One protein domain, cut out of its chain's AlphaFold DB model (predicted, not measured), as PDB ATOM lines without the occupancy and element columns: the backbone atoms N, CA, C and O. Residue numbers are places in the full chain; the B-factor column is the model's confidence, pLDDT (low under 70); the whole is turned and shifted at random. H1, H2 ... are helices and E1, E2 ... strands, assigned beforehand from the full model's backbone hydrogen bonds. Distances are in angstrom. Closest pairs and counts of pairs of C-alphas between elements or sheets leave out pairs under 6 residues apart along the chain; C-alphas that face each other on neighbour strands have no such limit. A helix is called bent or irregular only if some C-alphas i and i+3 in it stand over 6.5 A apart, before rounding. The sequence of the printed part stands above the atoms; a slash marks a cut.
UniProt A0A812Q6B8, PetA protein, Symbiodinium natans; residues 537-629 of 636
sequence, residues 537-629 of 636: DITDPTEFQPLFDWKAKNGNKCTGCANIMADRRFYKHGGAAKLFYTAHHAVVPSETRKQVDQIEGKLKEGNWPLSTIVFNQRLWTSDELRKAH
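Overview. This is residues 537 to 629 of the 636 residues of the protein "PetA protein" of Symbiodinium natans (UniProt A0A812Q6B8). A small antiparallel sheet of three short strands lies in the middle, with the short helix H3 over E3 and, toward the other end, H1 side by side with the long helix H2. A long stretch without named elements, residues 549 to 577, loops out between H1 and E1. The printed part has 93 residues, ordered H1, E1, H2, E2, E3, H3, with sheet order E1, E2, E3. The class is mixed, helices and strands, with under half of the residues in named elements; the whole is compact, radius of gyration of the C-alphas 13.8 A, spanning 38 by 32 by 20 A.

Along the chain. Find C-alpha 541 at (9.389, -22.110, 9.286), where H1 begins and runs to 548; it is irregular, only just, with C-alphas 543 and 546 7.0 A apart. E1 is residues 578 to 583, 10.8 A long. H2, residues 589 to 604, runs 22.5 A. E2 is 613 to 615, E3 618 to 620, and H3 622 to 628, ending at (1.517, -33.760, 33.620).

Arrangement. In the sheet, look for N 578 and O 614 of E1 and E2, 2.9 A apart, and N 620 and O 613 of the hairpin E2 and E3, also 2.9 A. Residues 537 to 538 pair parallel with 582 to 583 of E1. H3 is on the sheet at a height of 9.1 A, over E3 and along the strands, at 19 degrees on the local plane. H1 only grazes the sheet with residues 541 to 547. H1 and H2 touch, closest at the C-alphas of Phe 548 and Lys 602, 7.4 A, at a shallow tilt of 18 degrees, the same way. H2 is not on the sheet, and H2 and H3 are apart. In H2 and H3 every O i to N i+4 pair is within hydrogen-bond range; in H1 1 of 4 is, beside 4 of 5 O i to N i+3 pairs.

Size, cuts and confidence. The two C-alphas farthest apart, Arg 569 and Glu 605, are 41.3 A from each other. The link from H1 to E1 is long, 29 residues. The printed part has no cut, and no printed residue is under 70 in pLDDT.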
ATOM      1  N   ASP A 537       8.038 -18.910  19.535       85.94
ATOM      2  CA  ASP A 537       8.638 -18.379  18.320       85.94
ATOM      3  C   ASP A 537       9.669 -19.358  17.756       85.94
ATOM      4  O   ASP A 537      10.881 -19.222  17.931       85.94
ATOM      5  N   ILE A 538       9.163 -20.408  17.119       89.56
ATOM      6  CA  ILE A 538       9.981 -21.495  16.586       89.56
ATOM      7  C   ILE A 538      10.970 -20.949  15.551       89.56
ATOM      8  O   ILE A 538      10.601 -20.098  14.748       89.56
ATOM      9  N   THR A 539      12.229 -21.386  15.588       82.56
ATOM     10  CA  THR A 539      13.312 -20.666  14.903       82.56
ATOM     11  C   THR A 539      13.198 -20.704  13.387       82.56
ATOM     12  O   THR A 539      13.521 -19.702  12.762       82.56
ATOM     13  N   ASP A 540      12.751 -21.817  12.806       89.25
ATOM     14  CA  ASP A 540      12.672 -21.990  11.354       89.25
ATOM     15  C   ASP A 540      11.238 -22.355  10.916       89.25
ATOM     16  O   ASP A 540      10.611 -23.218  11.544       89.25
ATOM     17  N   PRO A 541      10.700 -21.757   9.832       92.19
ATOM     18  CA  PRO A 541       9.389 -22.110   9.286       92.19
ATOM     19  C   PRO A 541       9.213 -23.605   8.994       92.19
ATOM     20  O   PRO A 541       8.116 -24.138   9.146       92.19
ATOM     21  N   THR A 542      10.280 -24.302   8.599       93.44
ATOM     22  CA  THR A 542      10.262 -25.742   8.299       93.44
ATOM     23  C   THR A 542       9.937 -26.600   9.517       93.44
ATOM     24  O   THR A 542       9.438 -27.715   9.363       93.44
ATOM     25  N   GLU A 543      10.108 -26.084  10.738       93.75
ATOM     26  CA  GLU A 543       9.703 -26.796  11.949       93.75
ATOM     27  C   GLU A 543       8.185 -26.996  12.040       93.75
ATOM     28  O   GLU A 543       7.743 -27.852  12.802       93.75
ATOM     29  N   PHE A 544       7.374 -26.271  11.259       95.25
ATOM     30  CA  PHE A 544       5.932 -26.511  11.150       95.25
ATOM     31  C   PHE A 544       5.583 -27.786  10.364       95.25
ATOM     32  O   PHE A 544       4.442 -28.248  10.443       95.25
ATOM     33  N   GLN A 545       6.537 -28.399   9.651       95.00
ATOM     34  CA  GLN A 545       6.303 -29.584   8.818       95.00
ATOM     35  C   GLN A 545       5.571 -30.731   9.545       95.00
ATOM     36  O   GLN A 545       4.577 -31.227   9.010       95.00
ATOM     37  N   PRO A 546       5.930 -31.102  10.789       93.31
ATOM     38  CA  PRO A 546       5.189 -32.107  11.546       93.31
ATOM     39  C   PRO A 546       3.715 -31.757  11.806       93.31
ATOM     40  O   PRO A 546       2.886 -32.663  11.910       93.31
ATOM     41  N   LEU A 547       3.362 -30.467  11.906       94.31
ATOM     42  CA  LEU A 547       1.966 -30.034  12.034       94.31
ATOM     43  C   LEU A 547       1.223 -30.116  10.699       94.31
ATOM     44  O   LEU A 547       0.041 -30.451  10.685       94.31
ATOM     45  N   PHE A 548       1.899 -29.884   9.571       95.56
ATOM     46  CA  PHE A 548       1.298 -30.094   8.251       95.56
ATOM     47  C   PHE A 548       1.039 -31.568   7.946       95.56
ATOM     48  O   PHE A 548       0.027 -31.898   7.317       95.56
ATOM     49  N   ASP A 549       1.927 -32.443   8.412       94.62
ATOM     50  CA  ASP A 549       1.816 -33.892   8.242       94.62
ATOM     51  C   ASP A 549       0.869 -34.545   9.260       94.62
ATOM     52  O   ASP A 549       0.506 -35.723   9.121       94.62
ATOM     53  N   TRP A 550       0.425 -33.786  10.268       94.81
ATOM     54  CA  TRP A 550      -0.550 -34.243  11.244       94.81
ATOM     55  C   TRP A 550      -1.897 -34.570  10.582       94.81
ATOM     56  O   TRP A 550      -2.324 -33.969   9.595       94.81
ATOM     57  N   LYS A 551      -2.577 -35.577  11.132       93.00
ATOM     58  CA  LYS A 551      -3.892 -36.050  10.684       93.00
ATOM     59  C   LYS A 551      -4.759 -36.277  11.913       93.00
ATOM     60  O   LYS A 551      -4.262 -36.838  12.885       93.00
ATOM     61  N   ALA A 552      -6.056 -35.977  11.836       92.06
ATOM     62  CA  ALA A 552      -6.993 -36.129  12.958       92.06
ATOM     63  C   ALA A 552      -6.935 -37.511  13.640       92.06
ATOM     64  O   ALA A 552      -6.935 -37.611  14.866       92.06
ATOM     65  N   LYS A 553      -6.767 -38.585  12.856       92.94
ATOM     66  CA  LYS A 553      -6.624 -39.962  13.367       92.94
ATOM     67  C   LYS A 553      -5.406 -40.192  14.274       92.94
ATOM     68  O   LYS A 553      -5.366 -41.186  14.993       92.94
ATOM     69  N   ASN A 554      -4.407 -39.310  14.236       90.50
ATOM     70  CA  ASN A 554      -3.227 -39.391  15.095       90.50
ATOM     71  C   ASN A 554      -3.528 -38.898  16.523       90.50
ATOM     72  O   ASN A 554      -2.710 -39.113  17.421       90.50
ATOM     73  N   GLY A 555      -4.686 -38.261  16.753       93.31
ATOM     74  CA  GLY A 555      -5.042 -37.657  18.033       93.31
ATOM     75  C   GLY A 555      -3.950 -36.693  18.497       93.31
ATOM     76  O   GLY A 555      -3.466 -35.871  17.723       93.31
ATOM     77  N   ASN A 556      -3.487 -36.856  19.735       94.31
ATOM     78  CA  ASN A 556      -2.456 -35.989  20.311       94.31
ATOM     79  C   ASN A 556      -1.018 -36.426  19.972       94.31
ATOM     80  O   ASN A 556      -0.075 -35.903  20.560       94.31
ATOM     81  N   LYS A 557      -0.798 -37.399  19.081       94.88
ATOM     82  CA  LYS A 557       0.562 -37.813  18.695       94.88
ATOM     83  C   LYS A 557       1.155 -36.843  17.668       94.88
ATOM     84  O   LYS A 557       0.484 -36.489  16.702       94.88
ATOM     85  N   CYS A 558       2.420 -36.472  17.858       92.44
ATOM     86  CA  CYS A 558       3.162 -35.538  17.010       92.44
ATOM     87  C   CYS A 558       4.472 -36.192  16.536       92.44
ATOM     88  O   CYS A 558       5.494 -36.147  17.225       92.44
ATOM     89  N   THR A 559       4.435 -36.854  15.379       90.69
ATOM     90  CA  THR A 559       5.604 -37.545  14.809       90.69
ATOM     91  C   THR A 559       6.591 -36.532  14.236       90.69
ATOM     92  O   THR A 559       6.194 -35.687  13.447       90.69
ATOM     93  N   GLY A 560       7.871 -36.622  14.606       87.75
ATOM     94  CA  GLY A 560       8.910 -35.685  14.149       87.75
ATOM     95  C   GLY A 560       9.015 -34.402  14.981       87.75
ATOM     96  O   GLY A 560       9.896 -33.583  14.744       87.75
ATOM     97  N   CYS A 561       8.165 -34.234  15.994       88.38
ATOM     98  CA  CYS A 561       8.176 -33.055  16.850       88.38
ATOM     99  C   CYS A 561       9.134 -33.262  18.034       88.38
ATOM    100  O   CYS A 561       8.953 -34.183  18.832       88.38
ATOM    101  N   ALA A 562      10.146 -32.408  18.174       86.94
ATOM    102  CA  ALA A 562      11.145 -32.494  19.243       86.94
ATOM    103  C   ALA A 562      11.043 -31.322  20.229       86.94
ATOM    104  O   ALA A 562      10.571 -30.244  19.874       86.94
ATOM    105  N   ASN A 563      11.533 -31.523  21.452       87.62
ATOM    106  CA  ASN A 563      11.660 -30.458  22.451       87.62
ATOM    107  C   ASN A 563      12.889 -29.590  22.163       87.62
ATOM    108  O   ASN A 563      13.759 -29.959  21.372       87.62
ATOM    109  N   ILE A 564      13.006 -28.466  22.864       85.94
ATOM    110  CA  ILE A 564      14.242 -27.676  22.876       85.94
ATOM    111  C   ILE A 564      15.144 -28.194  23.989       85.94
ATOM    112  O   ILE A 564      14.817 -28.061  25.165       85.94
ATOM    113  N   MET A 565      16.276 -28.785  23.604       86.69
ATOM    114  CA  MET A 565      17.186 -29.496  24.515       86.69
ATOM    115  C   MET A 565      18.526 -28.784  24.747       86.69
ATOM    116  O   MET A 565      19.383 -29.338  25.439       86.69
ATOM    117  N   ALA A 566      18.729 -27.608  24.144       80.56
ATOM    118  CA  ALA A 566      20.042 -26.974  24.056       80.56
ATOM    119  C   ALA A 566      20.555 -26.450  25.409       80.56
ATOM    120  O   ALA A 566      21.637 -26.838  25.832       80.56
ATOM    121  N   ASP A 567      19.774 -25.644  26.142       83.50
ATOM    122  CA  ASP A 567      20.215 -25.098  27.436       83.50
ATOM    123  C   ASP A 567      19.813 -26.020  28.605       83.50
ATOM    124  O   ASP A 567      18.816 -25.827  29.306       83.50
ATOM    125  N   ARG A 568      20.605 -27.075  28.827       86.56
ATOM    126  CA  ARG A 568      20.358 -28.049  29.911       86.56
ATOM    127  C   ARG A 568      20.496 -27.460  31.314       86.56
ATOM    128  O   ARG A 568      20.078 -28.104  32.276       86.56
ATOM    129  N   ARG A 569      21.096 -26.277  31.459       85.50
ATOM    130  CA  ARG A 569      21.251 -25.624  32.761       85.50
ATOM    131  C   ARG A 569      19.905 -25.118  33.280       85.50
ATOM    132  O   ARG A 569      19.665 -25.279  34.474       85.50
ATOM    133  N   PHE A 570      19.049 -24.587  32.406       86.75
ATOM    134  CA  PHE A 570      17.704 -24.111  32.760       86.75
ATOM    135  C   PHE A 570      16.577 -25.088  32.390       86.75
ATOM    136  O   PHE A 570      15.460 -24.947  32.860       86.75
ATOM    137  N   TYR A 571      16.832 -26.101  31.555       88.56
ATOM    138  CA  TYR A 571      15.778 -27.025  31.105       88.56
ATOM    139  C   TYR A 571      16.126 -28.489  31.387       88.56
ATOM    140  O   TYR A 571      16.177 -29.339  30.493       88.56
ATOM    141  N   LYS A 572      16.365 -28.802  32.666       88.50
ATOM    142  CA  LYS A 572      16.852 -30.120  33.126       88.50
ATOM    143  C   LYS A 572      15.851 -31.261  32.927       88.50
ATOM    144  O   LYS A 572      16.248 -32.420  32.831       88.50
ATOM    145  N   HIS A 573      14.558 -30.952  32.864       89.50
ATOM    146  CA  HIS A 573      13.475 -31.937  32.906       89.50
ATOM    147  C   HIS A 573      12.883 -32.253  31.529       89.50
ATOM    148  O   HIS A 573      11.667 -32.250  31.345       89.50
ATOM    149  N   GLY A 574      13.753 -32.564  30.565       87.06
ATOM    150  CA  GLY A 574      13.338 -32.928  29.209       87.06
ATOM    151  C   GLY A 574      13.209 -31.744  28.249       87.06
ATOM    152  O   GLY A 574      12.562 -31.891  27.217       87.06
ATOM    153  N   GLY A 575      13.834 -30.603  28.553       92.06
ATOM    154  CA  GLY A 575      13.840 -29.432  27.678       92.06
ATOM    155  C   GLY A 575      12.656 -28.486  27.888       92.06
ATOM    156  O   GLY A 575      11.905 -28.613  28.853       92.06
ATOM    157  N   ALA A 576      12.504 -27.530  26.973       93.94
ATOM    158  CA  ALA A 576      11.365 -26.616  26.932       93.94
ATOM    159  C   ALA A 576      10.332 -27.056  25.881       93.94
ATOM    160  O   ALA A 576      10.691 -27.590  24.823       93.94
ATOM    161  N   ALA A 577       9.052 -26.816  26.176       95.19
ATOM    162  CA  ALA A 577       7.962 -27.042  25.232       95.19
ATOM    163  C   ALA A 577       8.030 -26.055  24.056       95.19
ATOM    164  O   ALA A 577       8.471 -24.911  24.213       95.19
ATOM    165  N   LYS A 578       7.574 -26.512  22.888       95.44
ATOM    166  CA  LYS A 578       7.427 -25.713  21.668       95.44
ATOM    167  C   LYS A 578       5.960 -25.358  21.480       95.44
ATOM    168  O   LYS A 578       5.111 -26.241  21.462       95.44
ATOM    169  N   LEU A 579       5.653 -24.081  21.354       95.38
ATOM    170  CA  LEU A 579       4.332 -23.553  21.067       95.38
ATOM    171  C   LEU A 579       4.404 -23.044  19.627       95.38
ATOM    172  O   LEU A 579       5.128 -22.104  19.331       95.38
ATOM    173  N   PHE A 580       3.687 -23.673  18.704       96.50
ATOM    174  CA  PHE A 580       3.700 -23.264  17.296       96.50
ATOM    175  C   PHE A 580       2.734 -22.093  17.077       96.50
ATOM    176  O   PHE A 580       1.734 -22.215  16.371       96.50
ATOM    177  N   TYR A 581       3.002 -20.977  17.759       96.94
ATOM    178  CA  TYR A 581       2.234 -19.734  17.656       96.94
ATOM    179  C   TYR A 581       2.871 -18.759  16.681       96.94
ATOM    180  O   TYR A 581       2.145 -18.064  15.975       96.94
ATOM    181  N   THR A 582       4.197 -18.720  16.607       96.94
ATOM    182  CA  THR A 582       4.927 -17.963  15.597       96.94
ATOM    183  C   THR A 582       6.113 -18.776  15.078       96.94
ATOM    184  O   THR A 582       6.614 -19.683  15.751       96.94
ATOM    185  N   ALA A 583       6.546 -18.469  13.858       95.88
ATOM    186  CA  ALA A 583       7.858 -18.862  13.359       95.88
ATOM    187  C   ALA A 583       8.719 -17.611  13.199       95.88
ATOM    188  O   ALA A 583       8.202 -16.552  12.844       95.88
ATOM    189  N   HIS A 584      10.014 -17.745  13.449       95.50
ATOM    190  CA  HIS A 584      11.042 -16.750  13.185       95.50
ATOM    191  C   HIS A 584      11.853 -17.139  11.944       95.50
ATOM    192  O   HIS A 584      11.552 -18.144  11.300       95.50
ATOM    193  N   HIS A 585      12.827 -16.308  11.566       95.25
ATOM    194  CA  HIS A 585      13.687 -16.518  10.404       95.25
ATOM    195  C   HIS A 585      12.931 -16.748   9.079       95.25
ATOM    196  O   HIS A 585      13.436 -17.363   8.138       95.25
ATOM    197  N   ALA A 586      11.716 -16.210   8.958       96.19
ATOM    198  CA  ALA A 586      10.887 -16.240   7.760       96.19
ATOM    199  C   ALA A 586      11.379 -15.194   6.740       96.19
ATOM    200  O   ALA A 586      10.664 -14.295   6.296       96.19
ATOM    201  N   VAL A 587      12.661 -15.297   6.376       96.69
ATOM    202  CA  VAL A 587      13.385 -14.249   5.649       96.69
ATOM    203  C   VAL A 587      13.065 -14.190   4.154       96.69
ATOM    204  O   VAL A 587      13.507 -13.275   3.457       96.69
ATOM    205  N   VAL A 588      12.310 -15.164   3.639       97.31
ATOM    206  CA  VAL A 588      11.885 -15.243   2.238       97.31
ATOM    207  C   VAL A 588      10.367 -15.031   2.168       97.31
ATOM    208  O   VAL A 588       9.604 -15.949   2.484       97.31
ATOM    209  N   PRO A 589       9.885 -13.845   1.741       97.19
ATOM    210  CA  PRO A 589       8.455 -13.525   1.740       97.19
ATOM    211  C   PRO A 589       7.591 -14.502   0.931       97.19
ATOM    212  O   PRO A 589       6.487 -14.843   1.341       97.19
ATOM    213  N   SER A 590       8.084 -15.000  -0.208       97.44
ATOM    214  CA  SER A 590       7.340 -15.965  -1.031       97.44
ATOM    215  C   SER A 590       7.156 -17.318  -0.343       97.44
ATOM    216  O   SER A 590       6.094 -17.919  -0.475       97.44
ATOM    217  N   GLU A 591       8.152 -17.791   0.409       97.19
ATOM    218  CA  GLU A 591       8.029 -19.031   1.181       97.19
ATOM    219  C   GLU A 591       7.139 -18.819   2.405       97.19
ATOM    220  O   GLU A 591       6.236 -19.612   2.649       97.19
ATOM    221  N   THR A 592       7.297 -17.688   3.098       97.62
ATOM    222  CA  THR A 592       6.411 -17.277   4.204       97.62
ATOM    223  C   THR A 592       4.948 -17.273   3.767       97.62
ATOM    224  O   THR A 592       4.080 -17.815   4.451       97.62
ATOM    225  N   ARG A 593       4.669 -16.735   2.575       98.00
ATOM    226  CA  ARG A 593       3.335 -16.742   1.976       98.00
ATOM    227  C   ARG A 593       2.767 -18.151   1.842       98.00
ATOM    228  O   ARG A 593       1.633 -18.362   2.268       98.00
ATOM    229  N   LYS A 594       3.546 -19.084   1.276       97.81
ATOM    230  CA  LYS A 594       3.148 -20.492   1.099       97.81
ATOM    231  C   LYS A 594       2.863 -21.165   2.439       97.81
ATOM    232  O   LYS A 594       1.862 -21.859   2.552       97.81
ATOM    233  N   GLN A 595       3.702 -20.918   3.446       97.56
ATOM    234  CA  GLN A 595       3.527 -21.445   4.803       97.56
ATOM    235  C   GLN A 595       2.199 -20.972   5.412       97.56
ATOM    236  O   GLN A 595       1.382 -21.783   5.842       97.56
ATOM    237  N   VAL A 596       1.929 -19.664   5.363       98.06
ATOM    238  CA  VAL A 596       0.664 -19.075   5.834       98.06
ATOM    239  C   VAL A 596      -0.540 -19.653   5.079       98.06
ATOM    240  O   VAL A 596      -1.539 -20.007   5.704       98.06
ATOM    241  N   ASP A 597      -0.445 -19.802   3.756       98.19
ATOM    242  CA  ASP A 597      -1.516 -20.388   2.939       98.19
ATOM    243  C   ASP A 597      -1.770 -21.861   3.269       98.19
ATOM    244  O   ASP A 597      -2.920 -22.299   3.328       98.19
ATOM    245  N   GLN A 598      -0.715 -22.622   3.545       97.62
ATOM    246  CA  GLN A 598      -0.818 -24.021   3.937       97.62
ATOM    247  C   GLN A 598      -1.470 -24.181   5.317       97.62
ATOM    248  O   GLN A 598      -2.331 -25.048   5.480       97.62
ATOM    249  N   ILE A 599      -1.121 -23.331   6.293       97.56
ATOM    250  CA  ILE A 599      -1.783 -23.298   7.610       97.56
ATOM    251  C   ILE A 599      -3.277 -22.983   7.445       97.56
ATOM    252  O   ILE A 599      -4.124 -23.692   7.988       97.56
ATOM    253  N   GLU A 600      -3.621 -21.952   6.662       97.81
ATOM    254  CA  GLU A 600      -5.015 -21.573   6.404       97.81
ATOM    255  C   GLU A 600      -5.799 -22.699   5.708       97.81
ATOM    256  O   GLU A 600      -6.931 -22.992   6.100       97.81
ATOM    257  N   GLY A 601      -5.201 -23.357   4.710       97.81
ATOM    258  CA  GLY A 601      -5.796 -24.509   4.033       97.81
ATOM    259  C   GLY A 601      -6.098 -25.652   5.004       97.81
ATOM    260  O   GLY A 601      -7.232 -26.121   5.075       97.81
ATOM    261  N   LYS A 602      -5.123 -26.030   5.840       96.50
ATOM    262  CA  LYS A 602      -5.281 -27.097   6.842       96.50
ATOM    263  C   LYS A 602      -6.365 -26.790   7.871       96.50
ATOM    264  O   LYS A 602      -7.112 -27.694   8.239       96.50
ATOM    265  N   LEU A 603      -6.480 -25.537   8.315       95.50
ATOM    266  CA  LEU A 603      -7.562 -25.107   9.208       95.50
ATOM    267  C   LEU A 603      -8.935 -25.288   8.562       95.50
ATOM    268  O   LEU A 603      -9.826 -25.857   9.187       95.50
ATOM    269  N   LYS A 604      -9.099 -24.831   7.314       96.12
ATOM    270  CA  LYS A 604     -10.371 -24.935   6.577       96.12
ATOM    271  C   LYS A 604     -10.784 -26.383   6.335       96.12
ATOM    272  O   LYS A 604     -11.966 -26.695   6.369       96.12
ATOM    273  N   GLU A 605      -9.816 -27.267   6.127       95.81
ATOM    274  CA  GLU A 605     -10.049 -28.703   5.964       95.81
ATOM    275  C   GLU A 605     -10.321 -29.443   7.288       95.81
ATOM    276  O   GLU A 605     -10.575 -30.647   7.266       95.81
ATOM    277  N   GLY A 606     -10.204 -28.784   8.449       93.50
ATOM    278  CA  GLY A 606     -10.240 -29.457   9.754       93.50
ATOM    279  C   GLY A 606      -9.030 -30.372  10.010       93.50
ATOM    280  O   GLY A 606      -9.034 -31.180  10.937       93.50
ATOM    281  N   ASN A 607      -7.974 -30.235   9.203       94.50
ATOM    282  CA  ASN A 607      -6.727 -31.001   9.263       94.50
ATOM    283  C   ASN A 607      -5.629 -30.265  10.049       94.50
ATOM    284  O   ASN A 607      -4.441 -30.489   9.822       94.50
ATOM    285  N   TRP A 608      -6.017 -29.382  10.968       94.75
ATOM    286  CA  TRP A 608      -5.115 -28.681  11.875       94.75
ATOM    287  C   TRP A 608      -5.365 -29.144  13.315       94.75
ATOM    288  O   TRP A 608      -6.526 -29.260  13.716       94.75
ATOM    289  N   PRO A 609      -4.321 -29.424  14.114       92.81
ATOM    290  CA  PRO A 609      -4.522 -29.893  15.474       92.81
ATOM    291  C   PRO A 609      -5.160 -28.813  16.358       92.81
ATOM    292  O   PRO A 609      -4.826 -27.633  16.274       92.81
ATOM    293  N   LEU A 610      -6.047 -29.234  17.266       89.44
ATOM    294  CA  LEU A 610      -6.722 -28.335  18.217       89.44
ATOM    295  C   LEU A 610      -5.760 -27.653  19.197       89.44
ATOM    296  O   LEU A 610      -6.073 -26.598  19.747       89.44
ATOM    297  N   SER A 611      -4.604 -28.270  19.437       93.00
ATOM    298  CA  SER A 611      -3.516 -27.649  20.174       93.00
ATOM    299  C   SER A 611      -2.218 -27.738  19.397       93.00
ATOM    300  O   SER A 611      -1.917 -28.756  18.784       93.00
ATOM    301  N   THR A 612      -1.434 -26.675  19.494       94.31
ATOM    302  CA  THR A 612      -0.136 -26.497  18.850       94.31
ATOM    303  C   THR A 612       1.005 -26.442  19.872       94.31
ATOM    304  O   THR A 612       2.096 -25.977  19.561       94.31
ATOM    305  N   ILE A 613       0.772 -26.919  21.104       96.38
ATOM    306  CA  ILE A 613       1.809 -27.051  22.139       96.38
ATOM    307  C   ILE A 613       2.395 -28.458  22.075       96.38
ATOM    308  O   ILE A 613       1.716 -29.437  22.382       96.38
ATOM    309  N   VAL A 614       3.661 -28.560  21.698       95.56
ATOM    310  CA  VAL A 614       4.410 -29.807  21.586       95.56
ATOM    311  C   VAL A 614       5.358 -29.963  22.763       95.56
ATOM    312  O   VAL A 614       6.212 -29.114  23.026       95.56
ATOM    313  N   PHE A 615       5.267 -31.121  23.408       96.00
ATOM    314  CA  PHE A 615       6.267 -31.594  24.355       96.00
ATOM    315  C   PHE A 615       6.311 -33.127  24.337       96.00
ATOM    316  O   PHE A 615       5.268 -33.778  24.350       96.00
ATOM    317  N   ASN A 616       7.502 -33.722  24.280       94.38
ATOM    318  CA  ASN A 616       7.722 -35.172  24.213       94.38
ATOM    319  C   ASN A 616       6.913 -35.866  23.096       94.38
ATOM    320  O   ASN A 616       6.212 -36.843  23.357       94.38
ATOM    321  N   GLN A 617       6.986 -35.349  21.858       94.38
ATOM    322  CA  GLN A 617       6.278 -35.894  20.679       94.38
ATOM    323  C   GLN A 617       4.748 -35.991  20.849       94.38
ATOM    324  O   GLN A 617       4.066 -36.779  20.187       94.38
ATOM    325  N   ARG A 618       4.187 -35.177  21.744       95.81
ATOM    326  CA  ARG A 618       2.756 -35.107  22.027       95.81
ATOM    327  C   ARG A 618       2.269 -33.666  21.950       95.81
ATOM    328  O   ARG A 618       2.984 -32.750  22.345       95.81
ATOM    329  N   LEU A 619       1.051 -33.504  21.447       96.19
ATOM    330  CA  LEU A 619       0.274 -32.271  21.487       96.19
ATOM    331  C   LEU A 619      -0.458 -32.182  22.831       96.19
ATOM    332  O   LEU A 619      -1.080 -33.153  23.274       96.19
ATOM    333  N   TRP A 620      -0.388 -31.022  23.470       97.12
ATOM    334  CA  TRP A 620      -0.924 -30.786  24.809       97.12
ATOM    335  C   TRP A 620      -1.809 -29.560  24.839       97.12
ATOM    336  O   TRP A 620      -1.482 -28.571  24.198       97.12
ATOM    337  N   THR A 621      -2.865 -29.542  25.641       95.88
ATOM    338  CA  THR A 621      -3.384 -28.247  26.111       95.88
ATOM    339  C   THR A 621      -2.454 -27.665  27.184       95.88
ATOM    340  O   THR A 621      -1.647 -28.387  27.770       95.88
ATOM    341  N   SER A 622      -2.561 -26.360  27.457       94.06
ATOM    342  CA  SER A 622      -1.766 -25.717  28.517       94.06
ATOM    343  C   SER A 622      -2.010 -26.392  29.879       94.06
ATOM    344  O   SER A 622      -1.063 -26.793  30.557       94.06
ATOM    345  N   ASP A 623      -3.277 -26.649  30.222       95.25
ATOM    346  CA  ASP A 623      -3.660 -27.305  31.479       95.25
ATOM    347  C   ASP A 623      -3.172 -28.756  31.571       95.25
ATOM    348  O   ASP A 623      -2.665 -29.179  32.614       95.25
ATOM    349  N   GLU A 624      -3.288 -29.531  30.485       97.25
ATOM    350  CA  GLU A 624      -2.781 -30.905  30.445       97.25
ATOM    351  C   GLU A 624      -1.264 -30.941  30.646       97.25
ATOM    352  O   GLU A 624      -0.773 -31.765  31.421       97.25
ATOM    353  N   LEU A 625      -0.531 -30.045  29.971       96.38
ATOM    354  CA  LEU A 625       0.924 -29.974  30.060       96.38
ATOM    355  C   LEU A 625       1.366 -29.600  31.475       96.38
ATOM    356  O   LEU A 625       2.193 -30.301  32.052       96.38
ATOM    357  N   ARG A 626       0.775 -28.553  32.061       95.31
ATOM    358  CA  ARG A 626       1.074 -28.112  33.434       95.31
ATOM    359  C   ARG A 626       0.794 -29.205  34.459       95.31
ATOM    360  O   ARG A 626       1.585 -29.410  35.374       95.31
ATOM    361  N   LYS A 627      -0.314 -29.938  34.303       97.06
ATOM    362  CA  LYS A 627      -0.679 -31.035  35.208       97.06
ATOM    363  C   LYS A 627       0.266 -32.231  35.087       97.06
ATOM    364  O   LYS A 627       0.602 -32.837  36.101       97.06
ATOM    365  N   ALA A 628       0.655 -32.604  33.867       97.00
ATOM    366  CA  ALA A 628       1.517 -33.760  33.620       97.00
ATOM    367  C   ALA A 628       3.006 -33.468  33.860       97.00
ATOM    368  O   ALA A 628       3.765 -34.376  34.196       97.00
ATOM    369  N   HIS A 629       3.415 -32.210  33.691       96.38
ATOM    370  CA  HIS A 629       4.795 -31.757  33.801       96.38
ATOM    371  C   HIS A 629       4.907 -30.491  34.674       96.38
ATOM    372  O   HIS A 629       5.382 -29.457  34.197       96.38
TER     373      HIS A 629